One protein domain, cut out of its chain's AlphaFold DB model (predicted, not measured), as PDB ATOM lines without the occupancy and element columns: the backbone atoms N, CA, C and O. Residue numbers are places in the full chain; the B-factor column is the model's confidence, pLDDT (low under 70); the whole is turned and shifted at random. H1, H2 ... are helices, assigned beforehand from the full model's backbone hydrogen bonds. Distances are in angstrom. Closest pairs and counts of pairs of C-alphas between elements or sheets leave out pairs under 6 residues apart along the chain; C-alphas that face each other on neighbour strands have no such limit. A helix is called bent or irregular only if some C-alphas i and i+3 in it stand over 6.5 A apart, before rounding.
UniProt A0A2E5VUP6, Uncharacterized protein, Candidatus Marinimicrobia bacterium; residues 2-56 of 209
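Overview. This is residues 2 to 56 of the 209 residues of an uncharacterized protein of Candidatus Marinimicrobia bacterium (UniProt A0A2E5VUP6). A short helix, H2, folds back along a longer, kinked helix, H3, as a helical hairpin, and H1 packs steeply tilted on this pair, touching H3 through residues 35 to 39 and H2 through its own residues 11 to 12. The start of H1 lies toward one end of the long axis, and residues 49 to 56, which hold no named helix, lie toward the other. The printed part has 55 residues, with three named helices in the order H1, H2, H3 and no named strand, and its class is all helix. It is compact, with a radius of gyration of the C-alphas of 11.5 A, yet elongated in outline, spanning 36 by 22 by 17 A.

Arrangement. H1, residues 2 to 13, touches H2, residues 20 to 26, with residues 11 to 12 alone. Their closest C-alphas are those of Ser 12 and Lys 26, 5.7 A apart, and the two helices run opposite ways at a steep tilt of 60 degrees. H3, residues 32 to 48, touches H1 with residues 35 to 39 alone. The closest C-alphas of H1 and H3 are those of Leu 8 and Ile 36, 7.4 A apart, and these helices run the same way at a steep tilt of 51 degrees. H2 and H3 form a helical hairpin and touch, with 11 pairs of C-alphas within 8 A. Their closest C-alphas are those of Ser 21 and Ser 42, 5.2 A apart, and they run opposite ways at a steep tilt of 39 degrees. The helix packing is mostly crossed, with none of the three pairs at a shallow tilt. In H1 every O i to N i+4 pair is within hydrogen-bond range, while in H2 2 of 3 are and in H3 10 of 13.

Along the chain. H1 begins at C-alpha 2, at (-14.247, 61.883, -18.364), and measures 16.8 A from first to last C-alpha. H2 begins at C-alpha 20, at (-1.759, 38.950, -19.527), and measures 10.6 A. H3 measures 24.2 A and ends at C-alpha 48, at (4.801, 42.723, -28.782). It has a kink of 29 degrees near residue 40 and is only just irregular: C-alphas 37 and 40 are 6.51 A apart.

Size, cuts and confidence. The two C-alphas farthest apart are those of Lys 2 and Asn 52, at 36.4 A. The link from H1 to H2 is short, with 6 residues, and the link from H2 to H3 is tight, with 5. The printed part has no cut. Its mean pLDDT is 89.2, and no printed residue is under 70.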
ATOM      1  N   LYS A   2     -13.273  62.582 -17.491       76.88
ATOM      2  CA  LYS A   2     -14.247  61.883 -18.364       76.88
ATOM      3  C   LYS A   2     -13.607  61.077 -19.513       76.88
ATOM      4  O   LYS A   2     -13.930  59.909 -19.677       76.88
ATOM      5  N   TYR A   3     -12.639  61.651 -20.234       80.44
ATOM      6  CA  TYR A   3     -11.939  60.958 -21.328       80.44
ATOM      7  C   TYR A   3     -11.079  59.776 -20.865       80.44
ATOM      8  O   TYR A   3     -11.052  58.748 -21.528       80.44
ATOM      9  N   ILE A   4     -10.416  59.881 -19.708       77.69
ATOM     10  CA  ILE A   4      -9.609  58.782 -19.152       77.69
ATOM     11  C   ILE A   4     -10.514  57.606 -18.781       77.69
ATOM     12  O   ILE A   4     -10.208  56.465 -19.110       77.69
ATOM     13  N   LEU A   5     -11.650  57.887 -18.141       78.44
ATOM     14  CA  LEU A   5     -12.641  56.865 -17.806       78.44
ATOM     15  C   LEU A   5     -13.238  56.225 -19.065       78.44
ATOM     16  O   LEU A   5     -13.392  55.010 -19.100       78.44
ATOM     17  N   LEU A   6     -13.495  57.012 -20.115       81.44
ATOM     18  CA  LEU A   6     -13.973  56.509 -21.404       81.44
ATOM     19  C   LEU A   6     -12.943  55.595 -22.087       81.44
ATOM     20  O   LEU A   6     -13.301  54.516 -22.546       81.44
ATOM     21  N   ILE A   7     -11.665  55.985 -22.108       82.00
ATOM     22  CA  ILE A   7     -10.580  55.161 -22.664       82.00
ATOM     23  C   ILE A   7     -10.436  53.861 -21.871       82.00
ATOM     24  O   ILE A   7     -10.318  52.791 -22.463       82.00
ATOM     25  N   LEU A   8     -10.480  53.927 -20.538       80.12
ATOM     26  CA  LEU A   8     -10.424  52.735 -19.694       80.12
ATOM     27  C   LEU A   8     -11.623  51.814 -19.941       80.12
ATOM     28  O   LEU A   8     -11.443  50.606 -20.088       80.12
ATOM     29  N   PHE A   9     -12.827  52.373 -20.050       80.81
ATOM     30  CA  PHE A   9     -14.035  51.619 -20.362       80.81
ATOM     31  C   PHE A   9     -13.945  50.947 -21.739       80.81
ATOM     32  O   PHE A   9     -14.103  49.732 -21.836       80.81
ATOM     33  N   ALA A  10     -13.567  51.695 -22.779       82.62
ATOM     34  CA  ALA A  10     -13.341  51.154 -24.117       82.62
ATOM     35  C   ALA A  10     -12.274  50.047 -24.101       82.62
ATOM     36  O   ALA A  10     -12.500  48.952 -24.606       82.62
ATOM     37  N   SER A  11     -11.133  50.276 -23.443       78.50
ATOM     38  CA  SER A  11     -10.062  49.277 -23.337       78.50
ATOM     39  C   SER A  11     -10.507  47.989 -22.634       78.50
ATOM     40  O   SER A  11     -10.048  46.909 -23.006       78.50
ATOM     41  N   SER A  12     -11.440  48.097 -21.680       77.12
ATOM     42  CA  SER A  12     -12.014  46.960 -20.952       77.12
ATOM     43  C   SER A  12     -12.923  46.109 -21.844       77.12
ATOM     44  O   SER A  12     -12.931  44.888 -21.704       77.12
ATOM     45  N   ILE A  13     -13.636  46.731 -22.791       81.56
ATOM     46  CA  ILE A  13     -14.461  46.030 -23.791       81.56
ATOM     47  C   ILE A  13     -13.578  45.225 -24.754       81.56
ATOM     48  O   ILE A  13     -13.891  44.081 -25.067       81.56
ATOM     49  N   TYR A  14     -12.439  45.782 -25.174       81.75
ATOM     50  CA  TYR A  14     -11.507  45.129 -26.108       81.75
ATOM     51  C   TYR A  14     -10.459  44.226 -25.431       81.75
ATOM     52  O   TYR A  14      -9.433  43.920 -26.043       81.75
ATOM     53  N   CYS A  15     -10.657  43.836 -24.169       84.56
ATOM     54  CA  CYS A  15      -9.711  42.974 -23.460       84.56
ATOM     55  C   CYS A  15      -9.692  41.551 -24.033       84.56
ATOM     56  O   CYS A  15     -10.736  40.917 -24.178       84.56
ATOM     57  N   GLN A  16      -8.496  41.023 -24.296       85.31
ATOM     58  CA  GLN A  16      -8.303  39.668 -24.825       85.31
ATOM     59  C   GLN A  16      -7.526  38.800 -23.832       85.31
ATOM     60  O   GLN A  16      -6.556  39.249 -23.228       85.31
ATOM     61  N   SER A  17      -7.894  37.521 -23.707       85.50
ATOM     62  CA  SER A  17      -7.197  36.557 -22.833       85.50
ATOM     63  C   SER A  17      -5.748  36.284 -23.252       85.50
ATOM     64  O   SER A  17      -4.945  35.837 -22.436       85.50
ATOM     65  N   LYS A  18      -5.397  36.589 -24.508       88.50
ATOM     66  CA  LYS A  18      -4.043  36.453 -25.059       88.50
ATOM     67  C   LYS A  18      -3.009  37.339 -24.350       88.50
ATOM     68  O   LYS A  18      -1.846  36.947 -24.263       88.50
ATOM     69  N   TYR A  19      -3.403  38.517 -23.862       92.62
ATOM     70  CA  TYR A  19      -2.482  39.505 -23.289       92.62
ATOM     71  C   TYR A  19      -2.625  39.526 -21.759       92.62
ATOM     72  O   TYR A  19      -3.663  39.952 -21.257       92.62
ATOM     73  N   PRO A  20      -1.610  39.099 -20.979       93.06
ATOM     74  CA  PRO A  20      -1.759  38.950 -19.527       93.06
ATOM     75  C   PRO A  20      -2.185  40.225 -18.783       93.06
ATOM     76  O   PRO A  20      -2.860  40.156 -17.756       93.06
ATOM     77  N   SER A  21      -1.799  41.401 -19.281       92.75
ATOM     78  CA  SER A  21      -2.193  42.676 -18.671       92.75
ATOM     79  C   SER A  21      -3.656  43.061 -18.930       92.75
ATOM     80  O   SER A  21      -4.235  43.756 -18.095       92.75
ATOM     81  N   ASP A  22      -4.301  42.553 -19.987       92.12
ATOM     82  CA  ASP A  22      -5.735  42.769 -20.244       92.12
ATOM     83  C   ASP A  22      -6.588  42.126 -19.139       92.12
ATOM     84  O   ASP A  22      -7.575  42.705 -18.678       92.12
ATOM     85  N   SER A  23      -6.164  40.971 -18.612       91.81
ATOM     86  CA  SER A  23      -6.817  40.342 -17.455       91.81
ATOM     87  C   SER A  23      -6.809  41.252 -16.216       91.81
ATOM     88  O   SER A  23      -7.770  41.261 -15.444       91.81
ATOM     89  N   LEU A  24      -5.759  42.065 -16.042       91.69
ATOM     90  CA  LEU A  24      -5.648  43.030 -14.943       91.69
ATOM     91  C   LEU A  24      -6.490  44.299 -15.168       91.69
ATOM     92  O   LEU A  24      -6.877  44.958 -14.205       91.69
ATOM     93  N   LEU A  25      -6.797  44.654 -16.416       91.38
ATOM     94  CA  LEU A  25      -7.725  45.750 -16.712       91.38
ATOM     95  C   LEU A  25      -9.179  45.338 -16.453       91.38
ATOM     96  O   LEU A  25      -9.960  46.139 -15.928       91.38
ATOM     97  N   LYS A  26      -9.517  44.079 -16.758       90.25
ATOM     98  CA  LYS A  26     -10.867  43.528 -16.579       90.25
ATOM     99  C   LYS A  26     -11.248  43.315 -15.110       90.25
ATOM    100  O   LYS A  26     -12.410  43.498 -14.764       90.25
ATOM    101  N   THR A  27     -10.300  42.949 -14.243       89.19
ATOM    102  CA  THR A  27     -10.606  42.687 -12.823       89.19
ATOM    103  C   THR A  27     -11.132  43.928 -12.089       89.19
ATOM    104  O   THR A  27     -10.722  45.065 -12.355       89.19
ATOM    105  N   THR A  28     -12.044  43.712 -11.145       88.06
ATOM    106  CA  THR A  28     -12.598  44.736 -10.247       88.06
ATOM    107  C   THR A  28     -11.713  44.990  -9.024       88.06
ATOM    108  O   THR A  28     -11.836  46.037  -8.397       88.06
ATOM    109  N   GLU A  29     -10.768  44.093  -8.723       89.81
ATOM    110  CA  GLU A  29      -9.867  44.188  -7.559       89.81
ATOM    111  C   GLU A  29      -8.849  45.337  -7.664       89.81
ATOM    112  O   GLU A  29      -8.245  45.760  -6.678       89.81
ATOM    113  N   ILE A  30      -8.603  45.830  -8.879       91.00
ATOM    114  CA  ILE A  30      -7.585  46.840  -9.158       91.00
ATOM    115  C   ILE A  30      -8.248  48.210  -9.296       91.00
ATOM    116  O   ILE A  30      -9.144  48.408 -10.112       91.00
ATOM    117  N   ASN A  31      -7.758  49.188  -8.533       92.81
ATOM    118  CA  ASN A  31      -8.259  50.558  -8.593       92.81
ATOM    119  C   ASN A  31      -7.936  51.264  -9.927       92.81
ATOM    120  O   ASN A  31      -7.024  50.887 -10.671       92.81
ATOM    121  N   THR A  32      -8.654  52.352 -10.208       92.38
ATOM    122  CA  THR A  32      -8.521  53.125 -11.454       92.38
ATOM    123  C   THR A  32      -7.097  53.636 -11.691       92.38
ATOM    124  O   THR A  32      -6.617  53.599 -12.817       92.38
ATOM    125  N   ILE A  33      -6.383  54.054 -10.639       93.62
ATOM    126  CA  ILE A  33      -5.011  54.582 -10.743       93.62
ATOM    127  C   ILE A  33      -4.045  53.514 -11.274       93.62
ATOM    128  O   ILE A  33      -3.261  53.782 -12.184       93.62
ATOM    129  N   LYS A  34      -4.114  52.284 -10.753       94.62
ATOM    130  CA  LYS A  34      -3.314  51.164 -11.266       94.62
ATOM    131  C   LYS A  34      -3.710  50.822 -12.706       94.62
ATOM    132  O   LYS A  34      -2.821  50.601 -13.523       94.62
ATOM    133  N   LYS A  35      -5.007  50.847 -13.047       93.69
ATOM    134  CA  LYS A  35      -5.479  50.608 -14.426       93.69
ATOM    135  C   LYS A  35      -4.929  51.629 -15.426       93.69
ATOM    136  O   LYS A  35      -4.538  51.231 -16.519       93.69
ATOM    137  N   ILE A  36      -4.809  52.903 -15.041       92.94
ATOM    138  CA  ILE A  36      -4.161  53.936 -15.873       92.94
ATOM    139  C   ILE A  36      -2.719  53.538 -16.215       92.94
ATOM    140  O   ILE A  36      -2.316  53.659 -17.367       92.94
ATOM    141  N   GLY A  37      -1.956  53.020 -15.248       93.56
ATOM    142  CA  GLY A  37      -0.592  52.535 -15.499       93.56
ATOM    143  C   GLY A  37      -0.514  51.232 -16.290       93.56
ATOM    144  O   GLY A  37       0.438  51.022 -17.035       93.56
ATOM    145  N   LEU A  38      -1.509  50.356 -16.148       95.75
ATOM    146  CA  LEU A  38      -1.577  49.086 -16.875       95.75
ATOM    147  C   LEU A  38      -1.973  49.268 -18.343       95.75
ATOM    148  O   LEU A  38      -1.558  48.472 -19.180       95.75
ATOM    149  N   LEU A  39      -2.735  50.312 -18.670       93.62
ATOM    150  CA  LEU A  39      -3.203  50.578 -20.027       93.62
ATOM    151  C   LEU A  39      -2.071  50.643 -21.075       93.62
ATOM    152  O   LEU A  39      -2.146  49.894 -22.047       93.62
ATOM    153  N   PRO A  40      -1.004  51.453 -20.917       93.75
ATOM    154  CA  PRO A  40       0.094  51.462 -21.886       93.75
ATOM    155  C   PRO A  40       0.814  50.108 -21.979       93.75
ATOM    156  O   PRO A  40       1.295  49.745 -23.049       93.75
ATOM    157  N   ILE A  41       0.849  49.326 -20.895       96.38
ATOM    158  CA  ILE A  41       1.446  47.982 -20.891       96.38
ATOM    159  C   ILE A  41       0.588  47.008 -21.707       96.38
ATOM    160  O   ILE A  41       1.130  46.229 -22.487       96.38
ATOM    161  N   SER A  42      -0.735  47.083 -21.566       94.69
ATOM    162  CA  SER A  42      -1.704  46.321 -22.364       94.69
ATOM    163  C   SER A  42      -1.608  46.655 -23.846       94.69
ATOM    164  O   SER A  42      -1.454  45.753 -24.674       94.69
ATOM    165  N   LEU A  43      -1.572  47.943 -24.182       93.38
ATOM    166  CA  LEU A  43      -1.367  48.388 -25.559       93.38
ATOM    167  C   LEU A  43      -0.040  47.872 -26.127       93.38
ATOM    168  O   LEU A  43      -0.009  47.364 -27.246       93.38
ATOM    169  N   TRP A  44       1.036  47.917 -25.341       95.06
ATOM    170  CA  TRP A  44       2.321  47.360 -25.750       95.06
ATOM    171  C   TRP A  44       2.266  45.842 -25.970       95.06
ATOM    172  O   TRP A  44       2.782  45.357 -26.974       95.06
ATOM    173  N   GLN A  45       1.609  45.078 -25.090       95.88
ATOM    174  CA  GLN A  45       1.487  43.623 -25.249       95.88
ATOM    175  C   GLN A  45       0.732  43.232 -26.520       95.88
ATOM    176  O   GLN A  45       1.113  42.254 -27.162       95.88
ATOM    177  N   ARG A  46      -0.269  44.019 -26.929       93.00
ATOM    178  CA  ARG A  46      -0.996  43.829 -28.198       93.00
ATOM    179  C   ARG A  46      -0.102  43.970 -29.428       93.00
ATOM    180  O   ARG A  46      -0.410  43.393 -30.464       93.00
ATOM    181  N   ILE A  47       1.006  44.695 -29.321       93.12
ATOM    182  CA  ILE A  47       2.008  44.807 -30.384       93.12
ATOM    183  C   ILE A  47       3.058  43.703 -30.212       93.12
ATOM    184  O   ILE A  47       3.307  42.924 -31.132       93.12
ATOM    185  N   SER A  48       3.639  43.583 -29.016       94.50
ATOM    186  CA  SER A  48       4.801  42.723 -28.782       94.50
ATOM    187  C   SER A  48       4.492  41.229 -28.901       94.50
ATOM    188  O   SER A  48       5.343  40.475 -29.346       94.50
ATOM    189  N   TYR A  49       3.294  40.770 -28.520       92.44
ATOM    190  CA  TYR A  49       2.916  39.347 -28.610       92.44
ATOM    191  C   TYR A  49       2.558  38.902 -30.034       92.44
ATOM    192  O   TYR A  49       2.357  37.711 -30.271       92.44
ATOM    193  N   ASN A  50       2.437  39.842 -30.970       93.44
ATOM    194  CA  ASN A  50       2.145  39.562 -32.373       93.44
ATOM    195  C   ASN A  50       3.393  39.702 -33.258       93.44
ATOM    196  O   ASN A  50       3.276  39.725 -34.479       93.44
ATOM    197  N   SER A  51       4.586  39.800 -32.661       92.50
ATOM    198  CA  SER A  51       5.839  39.950 -33.394       92.50
ATOM    199  C   SER A  51       7.015  39.310 -32.661       92.50
ATOM    200  O   SER A  51       7.246  39.572 -31.483       92.50
ATOM    201  N   ASN A  52       7.823  38.538 -33.388       90.25
ATOM    202  CA  ASN A  52       9.034  37.921 -32.844       90.25
ATOM    203  C   ASN A  52      10.179  38.929 -32.619       90.25
ATOM    204  O   ASN A  52      11.120  38.630 -31.887       90.25
ATOM    205  N   TYR A  53      10.099  40.134 -33.198       92.06
ATOM    206  CA  TYR A  53      11.128  41.171 -33.045       92.06
ATOM    207  C   TYR A  53      11.175  41.773 -31.635       92.06
ATOM    208  O   TYR A  53      12.195  42.321 -31.229       92.06
ATOM    209  N   PHE A  54      10.083  41.664 -30.876       91.81
ATOM    210  CA  PHE A  54       9.957  42.257 -29.540       91.81
ATOM    211  C   PHE A  54      10.038  41.216 -28.418       91.81
ATOM    212  O   PHE A  54       9.532  41.437 -27.311       91.81
ATOM    213  N   ASN A  55      10.675  40.075 -28.692       91.19
ATOM    214  CA  ASN A  55      10.900  39.038 -27.697       91.19
ATOM    215  C   ASN A  55      11.787  39.555 -26.558       91.19
ATOM    216  O   ASN A  55      12.834  40.165 -26.759       91.19
ATOM    217  N   CYS A  56      11.354  39.302 -25.325       94.50
ATOM    218  CA  CYS A  56      12.095  39.685 -24.132       94.50
ATOM    219  C   CYS A  56      12.975  38.523 -23.671       94.50
ATOM    220  O   CYS A  56      12.478  37.412 -23.500       94.50
TER     221      CYS A  56